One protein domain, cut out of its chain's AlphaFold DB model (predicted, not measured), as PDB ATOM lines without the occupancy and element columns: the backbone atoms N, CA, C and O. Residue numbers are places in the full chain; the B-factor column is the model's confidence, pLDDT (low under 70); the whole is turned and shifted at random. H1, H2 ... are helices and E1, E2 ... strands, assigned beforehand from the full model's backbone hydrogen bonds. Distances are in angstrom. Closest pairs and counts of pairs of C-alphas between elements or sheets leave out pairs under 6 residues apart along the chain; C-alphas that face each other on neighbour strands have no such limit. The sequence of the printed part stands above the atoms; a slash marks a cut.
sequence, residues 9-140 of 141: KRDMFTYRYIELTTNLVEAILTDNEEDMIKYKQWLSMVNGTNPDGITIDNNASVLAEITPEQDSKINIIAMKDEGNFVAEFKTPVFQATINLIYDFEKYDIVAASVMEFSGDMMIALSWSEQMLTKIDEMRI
ATOM      1  N   LYS A   9     289.598 174.695 183.588       85.19
ATOM      2  CA  LYS A   9     289.274 176.052 183.131       85.19
ATOM      3  C   LYS A   9     287.874 176.469 183.552       85.19
ATOM      4  O   LYS A   9     287.684 177.609 183.960       85.19
ATOM      5  N   ARG A  10     286.913 175.549 183.485       87.75
ATOM      6  CA  ARG A  10     285.548 175.794 183.945       87.75
ATOM      7  C   ARG A  10     285.509 176.028 185.448       87.75
ATOM      8  O   ARG A  10     284.860 176.974 185.875       87.75
ATOM      9  N   ASP A  11     286.227 175.218 186.222       90.94
ATOM     10  CA  ASP A  11     286.304 175.397 187.675       90.94
ATOM     11  C   ASP A  11     286.938 176.753 188.014       90.94
ATOM     12  O   ASP A  11     286.368 177.531 188.777       90.94
ATOM     13  N   MET A  12     288.068 177.089 187.377       92.50
ATOM     14  CA  MET A  12     288.713 178.398 187.520       92.50
ATOM     15  C   MET A  12     287.765 179.542 187.160       92.50
ATOM     16  O   MET A  12     287.689 180.523 187.895       92.50
ATOM     17  N   PHE A  13     287.029 179.414 186.056       94.69
ATOM     18  CA  PHE A  13     286.064 180.416 185.620       94.69
ATOM     19  C   PHE A  13     284.963 180.600 186.666       94.69
ATOM     20  O   PHE A  13     284.679 181.726 187.066       94.69
ATOM     21  N   THR A  14     284.381 179.500 187.150       94.81
ATOM     22  CA  THR A  14     283.333 179.528 188.172       94.81
ATOM     23  C   THR A  14     283.805 180.231 189.435       94.81
ATOM     24  O   THR A  14     283.142 181.167 189.873       94.81
ATOM     25  N   TYR A  15     284.953 179.841 189.992       94.25
ATOM     26  CA  TYR A  15     285.469 180.483 191.200       94.25
ATOM     27  C   TYR A  15     285.750 181.967 190.982       94.25
ATOM     28  O   TYR A  15     285.337 182.797 191.786       94.25
ATOM     29  N   ARG A  16     286.398 182.308 189.867       95.25
ATOM     30  CA  ARG A  16     286.836 183.676 189.606       95.25
ATOM     31  C   ARG A  16     285.678 184.642 189.377       95.25
ATOM     32  O   ARG A  16     285.725 185.774 189.843       95.25
ATOM     33  N   TYR A  17     284.630 184.209 188.681       97.06
ATOM     34  CA  TYR A  17     283.471 185.066 188.440       97.06
ATOM     35  C   TYR A  17     282.555 185.179 189.662       97.06
ATOM     36  O   TYR A  17     281.955 186.229 189.854       97.06
ATOM     37  N   ILE A  18     282.497 184.161 190.527       96.94
ATOM     38  CA  ILE A  18     281.831 184.281 191.834       96.94
ATOM     39  C   ILE A  18     282.575 185.283 192.727       96.94
ATOM     40  O   ILE A  18     281.942 186.148 193.327       96.94
ATOM     41  N   GLU A  19     283.906 185.206 192.783       95.44
ATOM     42  CA  GLU A  19     284.740 186.158 193.526       95.44
ATOM     43  C   GLU A  19     284.548 187.591 193.011       95.44
ATOM     44  O   GLU A  19     284.259 188.491 193.795       95.44
ATOM     45  N   LEU A  20     284.607 187.797 191.691       95.50
ATOM     46  CA  LEU A  20     284.324 189.097 191.078       95.50
ATOM     47  C   LEU A  20     282.941 189.635 191.449       95.50
ATOM     48  O   LEU A  20     282.819 190.799 191.822       95.50
ATOM     49  N   THR A  21     281.898 188.810 191.333       96.44
ATOM     50  CA  THR A  21     280.535 189.214 191.689       96.44
ATOM     51  C   THR A  21     280.432 189.591 193.163       96.44
ATOM     52  O   THR A  21     279.800 190.594 193.478       96.44
ATOM     53  N   THR A  22     281.085 188.837 194.045       95.12
ATOM     54  CA  THR A  22     281.105 189.120 195.487       95.12
ATOM     55  C   THR A  22     281.777 190.462 195.761       95.12
ATOM     56  O   THR A  22     281.159 191.337 196.359       95.12
ATOM     57  N   ASN A  23     282.974 190.684 195.213       93.25
ATOM     58  CA  ASN A  23     283.710 191.938 195.389       93.25
ATOM     59  C   ASN A  23     282.940 193.153 194.850       93.25
ATOM     60  O   ASN A  23     282.972 194.216 195.459       93.25
ATOM     61  N   LEU A  24     282.224 193.007 193.728       93.56
ATOM     62  CA  LEU A  24     281.380 194.073 193.184       93.56
ATOM     63  C   LEU A  24     280.185 194.380 194.089       93.56
ATOM     64  O   LEU A  24     279.904 195.547 194.347       93.56
ATOM     65  N   VAL A  25     279.483 193.354 194.577       93.94
ATOM     66  CA  VAL A  25     278.350 193.537 195.497       93.94
ATOM     67  C   VAL A  25     278.809 194.203 196.792       93.94
ATOM     68  O   VAL A  25     278.158 195.136 197.259       93.94
ATOM     69  N   GLU A  26     279.944 193.784 197.347       91.75
ATOM     70  CA  GLU A  26     280.518 194.425 198.527       91.75
ATOM     71  C   GLU A  26     280.934 195.876 198.255       91.75
ATOM     72  O   GLU A  26     280.581 196.754 199.036       91.75
ATOM     73  N   ALA A  27     281.604 196.154 197.136       89.44
ATOM     74  CA  ALA A  27     281.991 197.518 196.778       89.44
ATOM     75  C   ALA A  27     280.777 198.452 196.618       89.44
ATOM     76  O   ALA A  27     280.841 199.624 196.969       89.44
ATOM     77  N   ILE A  28     279.654 197.937 196.109       90.06
ATOM     78  CA  ILE A  28     278.433 198.728 195.909       90.06
ATOM     79  C   ILE A  28     277.659 198.912 197.216       90.06
ATOM     80  O   ILE A  28     277.153 199.996 197.474       90.06
ATOM     81  N   LEU A  29     277.501 197.856 198.017       89.88
ATOM     82  CA  LEU A  29     276.571 197.868 199.149       89.88
ATOM     83  C   LEU A  29     277.260 197.925 200.512       89.88
ATOM     84  O   LEU A  29     276.704 198.471 201.453       89.88
ATOM     85  N   THR A  30     278.445 197.345 200.662       83.38
ATOM     86  CA  THR A  30     279.159 197.346 201.951       83.38
ATOM     87  C   THR A  30     280.011 198.597 202.103       83.38
ATOM     88  O   THR A  30     280.013 199.206 203.172       83.38
ATOM     89  N   ASP A  31     280.667 199.016 201.024       83.12
ATOM     90  CA  ASP A  31     281.572 200.165 201.051       83.12
ATOM     91  C   ASP A  31     280.820 201.505 200.865       83.12
ATOM     92  O   ASP A  31     281.375 202.567 201.146       83.12
ATOM     93  N   ASN A  32     279.535 201.470 200.470       83.75
ATOM     94  CA  ASN A  32     278.667 202.646 200.336       83.75
ATOM     95  C   ASN A  32     277.350 202.508 201.129       83.75
ATOM     96  O   ASN A  32     276.372 201.901 200.681       83.75
ATOM     97  N   GLU A  33     277.299 203.147 202.302       86.81
ATOM     98  CA  GLU A  33     276.129 203.133 203.192       86.81
ATOM     99  C   GLU A  33     274.863 203.709 202.528       86.81
ATOM    100  O   GLU A  33     273.755 203.225 202.778       86.81
ATOM    101  N   GLU A  34     274.999 204.707 201.649       88.94
ATOM    102  CA  GLU A  34     273.856 205.324 200.968       88.94
ATOM    103  C   GLU A  34     273.153 204.323 200.040       88.94
ATOM    104  O   GLU A  34     271.920 204.242 200.012       88.94
ATOM    105  N   ASP A  35     273.927 203.522 199.311       89.38
ATOM    106  CA  ASP A  35     273.388 202.533 198.379       89.38
ATOM    107  C   ASP A  35     272.806 201.320 199.116       89.38
ATOM    108  O   ASP A  35     271.753 200.813 198.717       89.38
ATOM    109  N   MET A  36     273.374 200.935 200.266       91.44
ATOM    110  CA  MET A  36     272.745 199.967 201.176       91.44
ATOM    111  C   MET A  36     271.371 200.441 201.663       91.44
ATOM    112  O   MET A  36     270.411 199.664 201.684       91.44
ATOM    113  N   ILE A  37     271.241 201.719 202.036       91.44
ATOM    114  CA  ILE A  37     269.956 202.294 202.458       91.44
ATOM    115  C   ILE A  37     268.942 202.229 201.311       91.44
ATOM    116  O   ILE A  37     267.815 201.772 201.527       91.44
ATOM    117  N   LYS A  38     269.328 202.626 200.090       90.69
ATOM    118  CA  LYS A  38     268.456 202.547 198.901       90.69
ATOM    119  C   LYS A  38     268.021 201.113 198.610       90.69
ATOM    120  O   LYS A  38     266.842 200.872 198.351       90.69
ATOM    121  N   TYR A  39     268.943 200.157 198.698       92.31
ATOM    122  CA  TYR A  39     268.656 198.737 198.509       92.31
ATOM    123  C   TYR A  39     267.635 198.218 199.536       92.31
ATOM    124  O   TYR A  39     266.626 197.624 199.149       92.31
ATOM    125  N   LYS A  40     267.813 198.516 200.830       91.56
ATOM    126  CA  LYS A  40     266.857 198.123 201.885       91.56
ATOM    127  C   LYS A  40     265.488 198.789 201.732       91.56
ATOM    128  O   LYS A  40     264.459 198.155 201.984       91.56
ATOM    129  N   GLN A  41     265.454 200.051 201.304       90.06
ATOM    130  CA  GLN A  41     264.204 200.752 200.999       90.06
ATOM    131  C   GLN A  41     263.461 200.078 199.844       90.06
ATOM    132  O   GLN A  41     262.268 199.797 199.966       90.06
ATOM    133  N   TRP A  42     264.165 199.765 198.756       90.88
ATOM    134  CA  TRP A  42     263.595 199.048 197.621       90.88
ATOM    135  C   TRP A  42     263.060 197.665 198.022       90.88
ATOM    136  O   TRP A  42     261.906 197.357 197.725       90.88
ATOM    137  N   LEU A  43     263.830 196.870 198.775       90.19
ATOM    138  CA  LEU A  43     263.363 195.581 199.300       90.19
ATOM    139  C   LEU A  43     262.083 195.727 200.131       90.19
ATOM    140  O   LEU A  43     261.148 194.947 199.968       90.19
ATOM    141  N   SER A  44     262.012 196.744 200.994       87.25
ATOM    142  CA  SER A  44     260.832 197.006 201.833       87.25
ATOM    143  C   SER A  44     259.589 197.349 201.000       87.25
ATOM    144  O   SER A  44     258.474 196.944 201.349       87.25
ATOM    145  N   MET A  45     259.780 198.069 199.889       84.69
ATOM    146  CA  MET A  45     258.725 198.404 198.930       84.69
ATOM    147  C   MET A  45     258.222 197.168 198.171       84.69
ATOM    148  O   MET A  45     257.012 196.981 198.050       84.69
ATOM    149  N   VAL A  46     259.129 196.311 197.688       84.25
ATOM    150  CA  VAL A  46     258.783 195.104 196.909       84.25
ATOM    151  C   VAL A  46     258.194 194.000 197.793       84.25
ATOM    152  O   VAL A  46     257.244 193.335 197.389       84.25
ATOM    153  N   ASN A  47     258.674 193.856 199.032       77.19
ATOM    154  CA  ASN A  47     258.166 192.872 199.997       77.19
ATOM    155  C   ASN A  47     256.886 193.320 200.729       77.19
ATOM    156  O   ASN A  47     256.384 192.606 201.595       77.19
ATOM    157  N   GLY A  48     256.297 194.457 200.338       64.06
ATOM    158  CA  GLY A  48     254.910 194.778 200.670       64.06
ATOM    159  C   GLY A  48     254.691 195.584 201.948       64.06
ATOM    160  O   GLY A  48     253.608 195.502 202.523       64.06
ATOM    161  N   THR A  49     255.642 196.424 202.366       55.06
ATOM    162  CA  THR A  49     255.394 197.381 203.466       55.06
ATOM    163  C   THR A  49     255.038 198.771 202.936       55.06
ATOM    164  O   THR A  49     255.503 199.781 203.456       55.06
ATOM    165  N   ASN A  50     254.226 198.843 201.877       54.97
ATOM    166  CA  ASN A  50     253.684 200.118 201.411       54.97
ATOM    167  C   ASN A  50     252.391 200.431 202.191       54.97
ATOM    168  O   ASN A  50     251.452 199.633 202.120       54.97
ATOM    169  N   PRO A  51     252.295 201.577 202.899       54.16
ATOM    170  CA  PRO A  51     251.082 201.982 203.623       54.16
ATOM    171  C   PRO A  51     249.838 202.063 202.726       54.16
ATOM    172  O   PRO A  51     248.715 201.893 203.194       54.16
ATOM    173  N   ASP A  52     250.059 202.283 201.429       63.03
ATOM    174  CA  ASP A  52     249.022 202.585 200.445       63.03
ATOM    175  C   ASP A  52     248.451 201.329 199.759       63.03
ATOM    176  O   ASP A  52     247.599 201.434 198.878       63.03
ATOM    177  N   GLY A  53     248.920 200.127 200.124       55.41
ATOM    178  CA  GLY A  53     248.421 198.857 199.578       55.41
ATOM    179  C   GLY A  53     248.746 198.609 198.098       55.41
ATOM    180  O   GLY A  53     248.229 197.661 197.509       55.41
ATOM    181  N   ILE A  54     249.597 199.436 197.483       57.81
ATOM    182  CA  ILE A  54     250.049 199.264 196.098       57.81
ATOM    183  C   ILE A  54     251.211 198.269 196.078       57.81
ATOM    184  O   ILE A  54     252.308 198.568 196.554       57.81
ATOM    185  N   THR A  55     250.968 197.089 195.507       54.56
ATOM    186  CA  THR A  55     252.007 196.096 195.213       54.56
ATOM    187  C   THR A  55     252.855 196.589 194.043       54.56
ATOM    188  O   THR A  55     252.340 196.816 192.949       54.56
ATOM    189  N   ILE A  56     254.157 196.755 194.265       59.56
ATOM    190  CA  ILE A  56     255.118 197.026 193.197       59.56
ATOM    191  C   ILE A  56     255.593 195.668 192.673       59.56
ATOM    192  O   ILE A  56     256.350 194.976 193.346       59.56
ATOM    193  N   ASP A  57     255.147 195.280 191.476       61.66
ATOM    194  CA  ASP A  57     255.619 194.074 190.776       61.66
ATOM    195  C   ASP A  57     256.966 194.352 190.092       61.66
ATOM    196  O   ASP A  57     257.101 194.325 188.871       61.66
ATOM    197  N   ASN A  58     257.966 194.724 190.894       70.62
ATOM    198  CA  ASN A  58     259.331 194.893 190.422       70.62
ATOM    199  C   ASN A  58     260.237 193.902 191.149       70.62
ATOM    200  O   ASN A  58     260.804 194.204 192.195       70.62
ATOM    201  N   ASN A  59     260.345 192.694 190.594       83.94
ATOM    202  CA  ASN A  59     261.080 191.587 191.212       83.94
ATOM    203  C   ASN A  59     262.615 191.749 191.153       83.94
ATOM    204  O   ASN A  59     263.326 190.892 191.683       83.94
ATOM    205  N   ALA A  60     263.118 192.809 190.507       90.44
ATOM    206  CA  ALA A  60     264.540 193.088 190.359       90.44
ATOM    207  C   ALA A  60     264.845 194.598 190.331       90.44
ATOM    208  O   ALA A  60     264.011 195.408 189.932       90.44
ATOM    209  N   SER A  61     266.057 194.987 190.722       92.56
ATOM    210  CA  SER A  61     266.547 196.365 190.623       92.56
ATOM    211  C   SER A  61     268.006 196.383 190.194       92.56
ATOM    212  O   SER A  61     268.822 195.657 190.753       92.56
ATOM    213  N   VAL A  62     268.351 197.210 189.207       93.75
ATOM    214  CA  VAL A  62     269.752 197.410 188.814       93.75
ATOM    215  C   VAL A  62     270.412 198.300 189.863       93.75
ATOM    216  O   VAL A  62     270.037 199.461 190.010       93.75
ATOM    217  N   LEU A  63     271.380 197.749 190.590       92.75
ATOM    218  CA  LEU A  63     272.164 198.474 191.587       92.75
ATOM    219  C   LEU A  63     273.283 199.282 190.939       92.75
ATOM    220  O   LEU A  63     273.521 200.423 191.316       92.75
ATOM    221  N   ALA A  64     273.959 198.691 189.955       92.38
ATOM    222  CA  ALA A  64     275.045 199.345 189.248       92.38
ATOM    223  C   ALA A  64     275.134 198.882 187.795       92.38
ATOM    224  O   ALA A  64     274.889 197.718 187.470       92.38
ATOM    225  N   GLU A  65     275.555 199.817 186.949       94.75
ATOM    226  CA  GLU A  65     275.930 199.594 185.561       94.75
ATOM    227  C   GLU A  65     277.371 200.078 185.374       94.75
ATOM    228  O   GLU A  65     277.663 201.266 185.509       94.75
ATOM    229  N   ILE A  66     278.285 199.153 185.086       92.19
ATOM    230  CA  ILE A  66     279.721 199.426 184.983       92.19
ATOM    231  C   ILE A  66     280.157 199.176 183.542       92.19
ATOM    232  O   ILE A  66     279.886 198.120 182.973       92.19
ATOM    233  N   THR A  67     280.862 200.141 182.953       92.69
ATOM    234  CA  THR A  67     281.449 200.037 181.606       92.69
ATOM    235  C   THR A  67     282.974 200.027 181.741       92.69
ATOM    236  O   THR A  67     283.597 201.088 181.702       92.69
ATOM    237  N   PRO A  68     283.599 198.861 181.988       86.31
ATOM    238  CA  PRO A  68     285.021 198.797 182.333       86.31
ATOM    239  C   PRO A  68     285.969 199.039 181.151       86.31
ATOM    240  O   PRO A  68     287.150 199.331 181.355       86.31
ATOM    241  N   GLU A  69     285.478 198.871 179.928       88.50
ATOM    242  CA  GLU A  69     286.180 199.083 178.662       88.50
ATOM    243  C   GLU A  69     285.145 199.331 177.552       88.50
ATOM    244  O   GLU A  69     283.937 199.200 177.772       88.50
ATOM    245  N   GLN A  70     285.612 199.695 176.359       88.19
ATOM    246  CA  GLN A  70     284.740 199.914 175.210       88.19
ATOM    247  C   GLN A  70     283.957 198.636 174.858       88.19
ATOM    248  O   GLN A  70     284.533 197.554 174.780       88.19
ATOM    249  N   ASP A  71     282.651 198.778 174.628       91.69
ATOM    250  CA  ASP A  71     281.724 197.701 174.240       91.69
ATOM    251  C   ASP A  71     281.539 196.568 175.275       91.69
ATOM    252  O   ASP A  71     280.895 195.558 174.975       91.69
ATOM    253  N   SER A  72     282.021 196.758 176.507       93.88
ATOM    254  CA  SER A  72     281.810 195.839 177.630       93.88
ATOM    255  C   SER A  72     280.921 196.463 178.701       93.88
ATOM    256  O   SER A  72     280.982 197.660 178.969       93.88
ATOM    257  N   LYS A  73     280.094 195.639 179.342       96.06
ATOM    258  CA  LYS A  73     279.100 196.059 180.329       96.06
ATOM    259  C   LYS A  73     278.985 195.034 181.451       96.06
ATOM    260  O   LYS A  73     278.951 193.833 181.185       96.06
ATOM    261  N   ILE A  74     278.888 195.515 182.685       96.69
ATOM    262  CA  ILE A  74     278.546 194.716 183.860       96.69
ATOM    263  C   ILE A  74     277.292 195.304 184.496       96.69
ATOM    264  O   ILE A  74     277.278 196.489 184.823       96.69
ATOM    265  N   ASN A  75     276.266 194.481 184.696       97.25
ATOM    266  CA  ASN A  75     275.103 194.841 185.505       97.25
ATOM    267  C   ASN A  75     275.160 194.087 186.824       97.25
ATOM    268  O   ASN A  75     275.294 192.865 186.810       97.25
ATOM    269  N   ILE A  76     274.998 194.796 187.939       97.12
ATOM    270  CA  ILE A  76     274.721 194.183 189.240       97.12
ATOM    271  C   ILE A  76     273.255 194.425 189.559       97.12
ATOM    272  O   ILE A  76     272.806 195.567 189.634       97.12
ATOM    273  N   ILE A  77     272.504 193.342 189.705       96.75
ATOM    274  CA  ILE A  77     271.051 193.347 189.819       96.75
ATOM    275  C   ILE A  77     270.683 192.723 191.162       96.75
ATOM    276  O   ILE A  77     271.037 191.582 191.435       96.75
ATOM    277  N   ALA A  78     269.963 193.461 191.998       95.94
ATOM    278  CA  ALA A  78     269.320 192.928 193.188       95.94
ATOM    279  C   ALA A  78     268.012 192.229 192.821       95.94
ATOM    280  O   ALA A  78     267.236 192.739 192.012       95.94
ATOM    281  N   MET A  79     267.746 191.094 193.457       94.75
ATOM    282  CA  MET A  79     266.485 190.363 193.366       94.75
ATOM    283  C   MET A  79     265.650 190.610 194.628       94.75
ATOM    284  O   MET A  79     266.170 191.038 195.654       94.75
ATOM    285  N   LYS A  80     264.332 190.398 194.547       88.75
ATOM    286  CA  LYS A  80     263.384 190.722 195.637       88.75
ATOM    287  C   LYS A  80     263.668 190.045 196.986       88.75
ATOM    288  O   LYS A  80     263.227 190.530 198.027       88.75
ATOM    289  N   ASP A  81     264.331 188.895 196.947       90.06
ATOM    290  CA  ASP A  81     264.708 188.155 198.141       90.06
ATOM    291  C   ASP A  81     266.017 188.756 198.654       90.06
ATOM    292  O   ASP A  81     266.988 188.880 197.904       90.06
ATOM    293  N   GLU A  82     266.035 189.160 199.920       91.56
ATOM    294  CA  GLU A  82     267.201 189.811 200.509       91.56
ATOM    295  C   GLU A  82     268.455 188.939 200.376       91.56
ATOM    296  O   GLU A  82     268.446 187.749 200.686       91.56
ATOM    297  N   GLY A  83     269.537 189.552 199.900       94.19
ATOM    298  CA  GLY A  83     270.823 188.893 199.705       94.19
ATOM    299  C   GLY A  83     270.967 188.224 198.342       94.19
ATOM    300  O   GLY A  83     272.063 187.773 198.024       94.19
ATOM    301  N   ASN A  84     269.914 188.180 197.518       96.69
ATOM    302  CA  ASN A  84     269.977 187.584 196.187       96.69
ATOM    303  C   ASN A  84     270.381 188.617 195.131       96.69
ATOM    304  O   ASN A  84     269.701 189.624 194.917       96.69
ATOM    305  N   PHE A  85     271.451 188.309 194.404       97.44
ATOM    306  CA  PHE A  85     272.021 189.151 193.361       97.44
ATOM    307  C   PHE A  85     272.281 188.364 192.082       97.44
ATOM    308  O   PHE A  85     272.653 187.189 192.106       97.44
ATOM    309  N   VAL A  86     272.149 189.052 190.954       97.94
ATOM    310  CA  VAL A  86     272.574 188.580 189.641       97.94
ATOM    311  C   VAL A  86     273.599 189.555 189.083       97.94
ATOM    312  O   VAL A  86     273.355 190.758 189.024       97.94
ATOM    313  N   ALA A  87     274.743 189.032 188.656       98.12
ATOM    314  CA  ALA A  87     275.728 189.788 187.901       98.12
ATOM    315  C   ALA A  87     275.733 189.324 186.447       98.12
ATOM    316  O   ALA A  87     275.945 188.142 186.168       98.12
ATOM    317  N   GLU A  88     275.524 190.257 185.525       98.31
ATOM    318  CA  GLU A  88     275.623 190.015 184.089       98.31
ATOM    319  C   GLU A  88     276.899 190.656 183.564       98.31
ATOM    320  O   GLU A  88     277.055 191.871 183.628       98.31
ATOM    321  N   PHE A  89     277.793 189.847 183.012       97.94
ATOM    322  CA  PHE A  89     279.016 190.288 182.359       97.94
ATOM    323  C   PHE A  89     278.835 190.127 180.859       97.94
ATOM    324  O   PHE A  89     278.569 189.025 180.380       97.94
ATOM    325  N   LYS A  90     279.005 191.209 180.108       97.56
ATOM    326  CA  LYS A  90     278.886 191.206 178.655       97.56
ATOM    327  C   LYS A  90     280.084 191.898 178.035       97.56
ATOM    328  O   LYS A  90     280.372 193.041 178.363       97.56
ATOM    329  N   THR A  91     280.740 191.216 177.111       96.88
ATOM    330  CA  THR A  91     281.814 191.760 176.275       96.88
ATOM    331  C   THR A  91     281.541 191.383 174.813       96.88
ATOM    332  O   THR A  91     280.636 190.582 174.546       96.88
ATOM    333  N   PRO A  92     282.319 191.886 173.841       96.56
ATOM    334  CA  PRO A  92     282.198 191.448 172.449       96.56
ATOM    335  C   PRO A  92     282.502 189.955 172.218       96.56
ATOM    336  O   PRO A  92     282.146 189.414 171.173       96.56
ATOM    337  N   VAL A  93     283.185 189.294 173.160       96.44
ATOM    338  CA  VAL A  93     283.776 187.954 172.978       96.44
ATOM    339  C   VAL A  93     283.257 186.898 173.956       96.44
ATOM    340  O   VAL A  93     283.407 185.702 173.695       96.44
ATOM    341  N   PHE A  94     282.633 187.306 175.062       97.06
ATOM    342  CA  PHE A  94     281.950 186.405 175.986       97.06
ATOM    343  C   PHE A  94     280.793 187.098 176.716       97.06
ATOM    344  O   PHE A  94     280.775 188.320 176.875       97.06
ATOM    345  N   GLN A  95     279.871 186.286 177.226       98.06
ATOM    346  CA  GLN A  95     278.882 186.690 178.219       98.06
ATOM    347  C   GLN A  95     278.817 185.672 179.357       98.06
ATOM    348  O   GLN A  95     279.014 184.472 179.146       98.06
ATOM    349  N   ALA A  96     278.532 186.156 180.559       98.06
ATOM    350  CA  ALA A  96     278.347 185.328 181.737       98.06
ATOM    351  C   ALA A  96     277.265 185.906 182.643       98.06
ATOM    352  O   ALA A  96     277.205 187.118 182.840       98.06
ATOM    353  N   THR A  97     276.473 185.030 183.251       98.50
ATOM    354  CA  THR A  97     275.492 185.404 184.270       98.50
ATOM    355  C   THR A  97     275.771 184.607 185.528       98.50
ATOM    356  O   THR A  97     275.807 183.375 185.495       98.50
ATOM    357  N   ILE A  98     275.968 185.307 186.637       98.38
ATOM    358  CA  ILE A  98     276.299 184.730 187.937       98.38
ATOM    359  C   ILE A  98     275.166 185.047 188.899       98.38
ATOM    360  O   ILE A  98     274.755 186.198 188.998       98.38
ATOM    361  N   ASN A  99     274.673 184.035 189.604       97.94
ATOM    362  CA  ASN A  99     273.767 184.216 190.732       97.94
ATOM    363  C   ASN A  99     274.566 184.123 192.037       97.94
ATOM    364  O   ASN A  99     275.386 183.212 192.183       97.94
ATOM    365  N   LEU A 100     274.293 185.027 192.973       98.19
ATOM    366  CA  LEU A 100     274.915 185.101 194.291       98.19
ATOM    367  C   LEU A 100     273.830 185.265 195.359       98.19
ATOM    368  O   LEU A 100     272.939 186.092 195.214       98.19
ATOM    369  N   ILE A 101     273.926 184.491 196.436       97.56
ATOM    370  CA  ILE A 101     273.168 184.667 197.674       97.56
ATOM    371  C   ILE A 101     274.177 185.013 198.763       97.56
ATOM    372  O   ILE A 101     275.025 184.183 199.105       97.56
ATOM    373  N   TYR A 102     274.088 186.230 199.282       95.44
ATOM    374  CA  TYR A 102     275.036 186.802 200.227       95.44
ATOM    375  C   TYR A 102     274.363 187.129 201.563       95.44
ATOM    376  O   TYR A 102     273.307 187.761 201.597       95.44
ATOM    377  N   ASP A 103     274.981 186.702 202.662       93.75
ATOM    378  CA  ASP A 103     274.554 187.010 204.027       93.75
ATOM    379  C   ASP A 103     275.349 188.219 204.539       93.75
ATOM    380  O   ASP A 103     276.517 188.102 204.912       93.75
ATOM    381  N   PHE A 104     274.706 189.390 204.562       87.31
ATOM    382  CA  PHE A 104     275.319 190.639 205.025       87.31
ATOM    383  C   PHE A 104     275.598 190.673 206.532       87.31
ATOM    384  O   PHE A 104     276.406 191.487 206.969       87.31
ATOM    385  N   GLU A 105     274.948 189.829 207.340       88.69
ATOM    386  CA  GLU A 105     275.220 189.770 208.781       88.69
ATOM    387  C   GLU A 105     276.489 188.966 209.068       88.69
ATOM    388  O   GLU A 105     277.242 189.286 209.991       88.69
ATOM    389  N   LYS A 106     276.731 187.916 208.274       90.31
ATOM    390  CA  LYS A 106     277.909 187.049 208.407       90.31
ATOM    391  C   LYS A 106     279.072 187.437 207.502       90.31
ATOM    392  O   LYS A 106     280.161 186.912 207.714       90.31
ATOM    393  N   TYR A 107     278.847 188.338 206.547       86.94
ATOM    394  CA  TYR A 107     279.790 188.666 205.477       86.94
ATOM    395  C   TYR A 107     280.256 187.407 204.729       86.94
ATOM    396  O   TYR A 107     281.452 187.162 204.587       86.94
ATOM    397  N   ASP A 108     279.304 186.554 204.335       92.12
ATOM    398  CA  ASP A 108     279.603 185.243 203.750       92.12
ATOM    399  C   ASP A 108     278.666 184.883 202.589       92.12
ATOM    400  O   ASP A 108     277.505 185.303 202.517       92.12
ATOM    401  N   ILE A 109     279.176 184.056 201.678       94.88
ATOM    402  CA  ILE A 109     278.430 183.521 200.543       94.88
ATOM    403  C   ILE A 109     277.614 182.316 201.017       94.88
ATOM    404  O   ILE A 109     278.156 181.263 201.344       94.88
ATOM    405  N   VAL A 110     276.288 182.429 200.966       96.81
ATOM    406  CA  VAL A 110     275.376 181.313 201.268       96.81
ATOM    407  C   VAL A 110     275.307 180.342 200.093       96.81
ATOM    408  O   VAL A 110     275.326 179.124 200.271       96.81
ATOM    409  N   ALA A 111     275.204 180.878 198.876       96.38
ATOM    410  CA  ALA A 111     275.192 180.100 197.646       96.38
ATOM    411  C   ALA A 111     275.655 180.958 196.469       96.38
ATOM    412  O   ALA A 111     275.367 182.148 196.408       96.38
ATOM    413  N   ALA A 112     276.323 180.347 195.496       97.19
ATOM    414  CA  ALA A 112     276.685 181.023 194.261       97.19
ATOM    415  C   ALA A 112     276.793 180.029 193.106       97.19
ATOM    416  O   ALA A 112     277.163 178.867 193.296       97.19
ATOM    417  N   SER A 113     276.468 180.480 191.898       95.81
ATOM    418  CA  SER A 113     276.552 179.643 190.704       95.81
ATOM    419  C   SER A 113     276.672 180.458 189.425       95.81
ATOM    420  O   SER A 113     276.013 181.484 189.262       95.81
ATOM    421  N   VAL A 114     277.427 179.927 188.464       96.56
ATOM    422  CA  VAL A 114     277.354 180.366 187.066       96.56
ATOM    423  C   VAL A 114     276.046 179.846 186.471       96.56
ATOM    424  O   VAL A 114     275.882 178.637 186.305       96.56
ATOM    425  N   MET A 115     275.127 180.754 186.156       95.62
ATOM    426  CA  MET A 115     273.844 180.444 185.522       95.62
ATOM    427  C   MET A 115     274.013 180.225 184.021       95.62
ATOM    428  O   MET A 115     273.488 179.266 183.460       95.62
ATOM    429  N   GLU A 116     274.788 181.100 183.381       95.88
ATOM    430  CA  GLU A 116     275.059 181.054 181.950       95.88
ATOM    431  C   GLU A 116     276.507 181.457 181.674       95.88
ATOM    432  O   GLU A 116     277.055 182.345 182.326       95.88
ATOM    433  N   PHE A 117     277.118 180.805 180.687       96.62
ATOM    434  CA  PHE A 117     278.357 181.253 180.071       96.62
ATOM    435  C   PHE A 117     278.330 180.928 178.578       96.62
ATOM    436  O   PHE A 117     278.002 179.803 178.190       96.62
ATOM    437  N   SER A 118     278.729 181.882 177.742       96.38
ATOM    438  CA  SER A 118     279.049 181.620 176.340       96.38
ATOM    439  C   SER A 118     280.194 182.508 175.854       96.38
ATOM    440  O   SER A 118     280.407 183.605 176.367       96.38
ATOM    441  N   GLY A 119     280.947 182.019 174.865       95.69
ATOM    442  CA  GLY A 119     282.111 182.705 174.301       95.69
ATOM    443  C   GLY A 119     283.445 182.064 174.680       95.69
ATOM    444  O   GLY A 119     283.518 180.865 174.963       95.69
ATOM    445  N   ASP A 120     284.516 182.857 174.634       95.19
ATOM    446  CA  ASP A 120     285.881 182.376 174.873       95.19
ATOM    447  C   ASP A 120     286.251 182.407 176.365       95.19
ATOM    448  O   ASP A 120     286.420 183.463 176.977       95.19
ATOM    449  N   MET A 121     286.416 181.219 176.952       93.69
ATOM    450  CA  MET A 121     286.737 181.052 178.371       93.69
ATOM    451  C   MET A 121     288.147 181.527 178.741       93.69
ATOM    452  O   MET A 121     288.353 181.996 179.856       93.69
ATOM    453  N   MET A 122     289.124 181.418 177.836       92.56
ATOM    454  CA  MET A 122     290.479 181.902 178.112       92.56
ATOM    455  C   MET A 122     290.499 183.425 178.180       92.56
ATOM    456  O   MET A 122     291.151 183.988 179.058       92.56
ATOM    457  N   ILE A 123     289.757 184.080 177.283       94.38
ATOM    458  CA  ILE A 123     289.619 185.537 177.313       94.38
ATOM    459  C   ILE A 123     288.849 185.970 178.559       94.38
ATOM    460  O   ILE A 123     289.299 186.883 179.241       94.38
ATOM    461  N   ALA A 124     287.758 185.285 178.913       96.06
ATOM    462  CA  ALA A 124     287.001 185.580 180.129       96.06
ATOM    463  C   ALA A 124     287.876 185.499 181.397       96.06
ATOM    464  O   ALA A 124     287.881 186.412 182.219       96.06
ATOM    465  N   LEU A 125     288.698 184.451 181.521       95.31
ATOM    466  CA  LEU A 125     289.648 184.316 182.628       95.31
ATOM    467  C   LEU A 125     290.675 185.458 182.649       95.31
ATOM    468  O   LEU A 125     290.849 186.100 183.682       95.31
ATOM    469  N   SER A 126     291.307 185.776 181.520       93.62
ATOM    470  CA  SER A 126     292.274 186.883 181.460       93.62
ATOM    471  C   SER A 126     291.635 188.250 181.742       93.62
ATOM    472  O   SER A 126     292.254 189.117 182.360       93.62
ATOM    473  N   TRP A 127     290.392 188.448 181.307       95.31
ATOM    474  CA  TRP A 127     289.625 189.663 181.558       95.31
ATOM    475  C   TRP A 127     289.279 189.813 183.041       95.31
ATOM    476  O   TRP A 127     289.411 190.893 183.612       95.31
ATOM    477  N   SER A 128     288.902 188.710 183.692       93.81
ATOM    478  CA  SER A 128     288.539 188.713 185.107       93.81
ATOM    479  C   SER A 128     289.689 189.104 186.040       93.81
ATOM    480  O   SER A 128     289.468 189.817 187.016       93.81
ATOM    481  N   GLU A 129     290.925 188.715 185.713       90.25
ATOM    482  CA  GLU A 129     292.118 189.112 186.470       90.25
ATOM    483  C   GLU A 129     292.349 190.628 186.408       90.25
ATOM    484  O   GLU A 129     292.617 191.254 187.428       90.25
ATOM    485  N   GLN A 130     292.172 191.232 185.229       90.81
ATOM    486  CA  GLN A 130     292.284 192.684 185.055       90.81
ATOM    487  C   GLN A 130     291.174 193.434 185.797       90.81
ATOM    488  O   GLN A 130     291.400 194.521 186.331       90.81
ATOM    489  N   MET A 131     289.970 192.860 185.841       90.75
ATOM    490  CA  MET A 131     288.838 193.468 186.532       90.75
ATOM    491  C   MET A 131     288.982 193.472 188.046       90.75
ATOM    492  O   MET A 131     288.595 194.461 188.658       90.75
ATOM    493  N   LEU A 132     289.557 192.426 188.645       86.44
ATOM    494  CA  LEU A 132     289.829 192.423 190.086       86.44
ATOM    495  C   LEU A 132     290.695 193.623 190.485       86.44
ATOM    496  O   LEU A 132     290.337 194.348 191.405       86.44
ATOM    497  N   THR A 133     291.751 193.911 189.717       84.62
ATOM    498  CA  THR A 133     292.598 195.089 189.958       84.62
ATOM    499  C   THR A 133     291.817 196.402 189.859       84.62
ATOM    500  O   THR A 133     291.987 197.277 190.702       84.62
ATOM    501  N   LYS A 134     290.920 196.541 188.874       84.88
ATOM    502  CA  LYS A 134     290.080 197.745 188.734       84.88
ATOM    503  C   LYS A 134     289.086 197.910 189.886       84.88
ATOM    504  O   LYS A 134     288.815 199.032 190.294       84.88
ATOM    505  N   ILE A 135     288.525 196.814 190.398       84.12
ATOM    506  CA  ILE A 135     287.608 196.859 191.545       84.12
ATOM    507  C   ILE A 135     288.357 197.312 192.799       84.12
ATOM    508  O   ILE A 135     287.851 198.161 193.525       84.12
ATOM    509  N   ASP A 136     289.576 196.818 193.019       78.44
ATOM    510  CA  ASP A 136     290.409 197.271 194.137       78.44
ATOM    511  C   ASP A 136     290.694 198.781 194.053       78.44
ATOM    512  O   ASP A 136     290.630 199.481 195.063       78.44
ATOM    513  N   GLU A 137     290.934 199.317 192.851       76.31
ATOM    514  CA  GLU A 137     291.078 200.763 192.632       76.31
ATOM    515  C   GLU A 137     289.788 201.539 192.956       76.31
ATOM    516  O   GLU A 137     289.864 202.619 193.542       76.31
ATOM    517  N   MET A 138     288.610 200.989 192.629       70.06
ATOM    518  CA  MET A 138     287.316 201.604 192.961       70.06
ATOM    519  C   MET A 138     287.062 201.680 194.471       70.06
ATOM    520  O   MET A 138     286.412 202.618 194.915       70.06
ATOM    521  N   ARG A 139     287.573 200.725 195.258       68.88
ATOM    522  CA  ARG A 139     287.399 200.691 196.724       68.88
ATOM    523  C   ARG A 139     288.279 201.702 197.471       68.88
ATOM    524  O   ARG A 139     288.040 201.970 198.644       68.88
ATOM    525  N   ILE A 140     289.327 202.223 196.829       57.03
ATOM    526  CA  ILE A 140     290.311 203.136 197.441       57.03
ATOM    527  C   ILE A 140     289.995 204.616 197.139       57.03
ATOM    528  O   ILE A 140     290.543 205.503 197.800       57.03
TER     529      ILE A 140
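This is residues 9 to 140 of the 141 residues of an uncharacterized protein of Alphaproteobacteria bacterium ADurb.Bin438 (UniProt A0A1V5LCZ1). A twisted sheet of five strands curls round one long helix, H1, and H3 runs beside H1 on the same face of the sheet. H2 turns off at the last residues of H1, near the E1 edge, and beyond it the loop of residues 47 to 59 reaches outward, with Asp 52 at one end of the longest axis. The printed part has 132 residues with three named helices and five named strands, in the order H1 H2 E1 E2 E3 E4 E5 H3. The sheet, E1 - E2 - E3 - E4 - E5, is antiparallel throughout, and the class is mixed, helices and strands. The whole is compact, with a radius of gyration of the C-alphas of 15.5 A, yet elongated in outline, spanning 51 by 30 by 29 A.

H1, residues 9 to 30, is on the sheet, which curls round its residues 10 to 29. H2, residues 33 to 46, touches H1 only at the corner by their tight link, about perpendicular at 83 degrees, with the C-alphas of Leu 29 and Met 36 closest at 4.8 A. E1, residues 60 to 66, E2, 73 to 79, E3, 84 to 90, E4, 94 to 103, and E5, 108 to 119, form a meander, each strand the antiparallel neighbour of the one before. H2 is over E1 and E2 at a height over the sheet of 10.1 A. N 63 and O 76 of the hairpin E1 and E2 are 2.8 A apart, within hydrogen-bond range, as are N 77 and O 86 of E2 and E3, 2.8 A, N 87 and O 98 of E3 and E4, 2.9 A, and N 101 and O 111 of E4 and E5, 2.8 A. E5 bends by 65 degrees at residue 111. The closest C-alphas of H1 and E5 are those of Thr 14 and Val 114, 6.1 A apart. H3, residues 121 to 140, touches H1 at a shallow tilt of 21 degrees, the same way, with the C-alphas of Phe 13 and Leu 125 closest at 6.1 A. H2 and H3 are apart. In H1 and H2 every O i to N i+4 pair is within hydrogen-bond range; in H3, 13 of 16 are.

H1 begins at C-alpha 9, (289.274, 176.052, 183.131), and is 30.2 A long; H2 is 20.1 A. E4 measures 29.0 A and E5 29.7 A, the latter from C-alpha 108 at (279.603, 185.243, 203.750). H3, 29.4 A long with a kink of 25 degrees near residue 130, ends at C-alpha 140, (290.311, 203.136, 197.441).

The C-alphas of Asp 52 and Met 122 are the two farthest apart, at 51.4 A. The printed part has no cut. The link from H2 to E1, 13 residues, is long. The mean pLDDT of the printed part is 89.1; residues 48 to 57 and 139 to 140 are under 70.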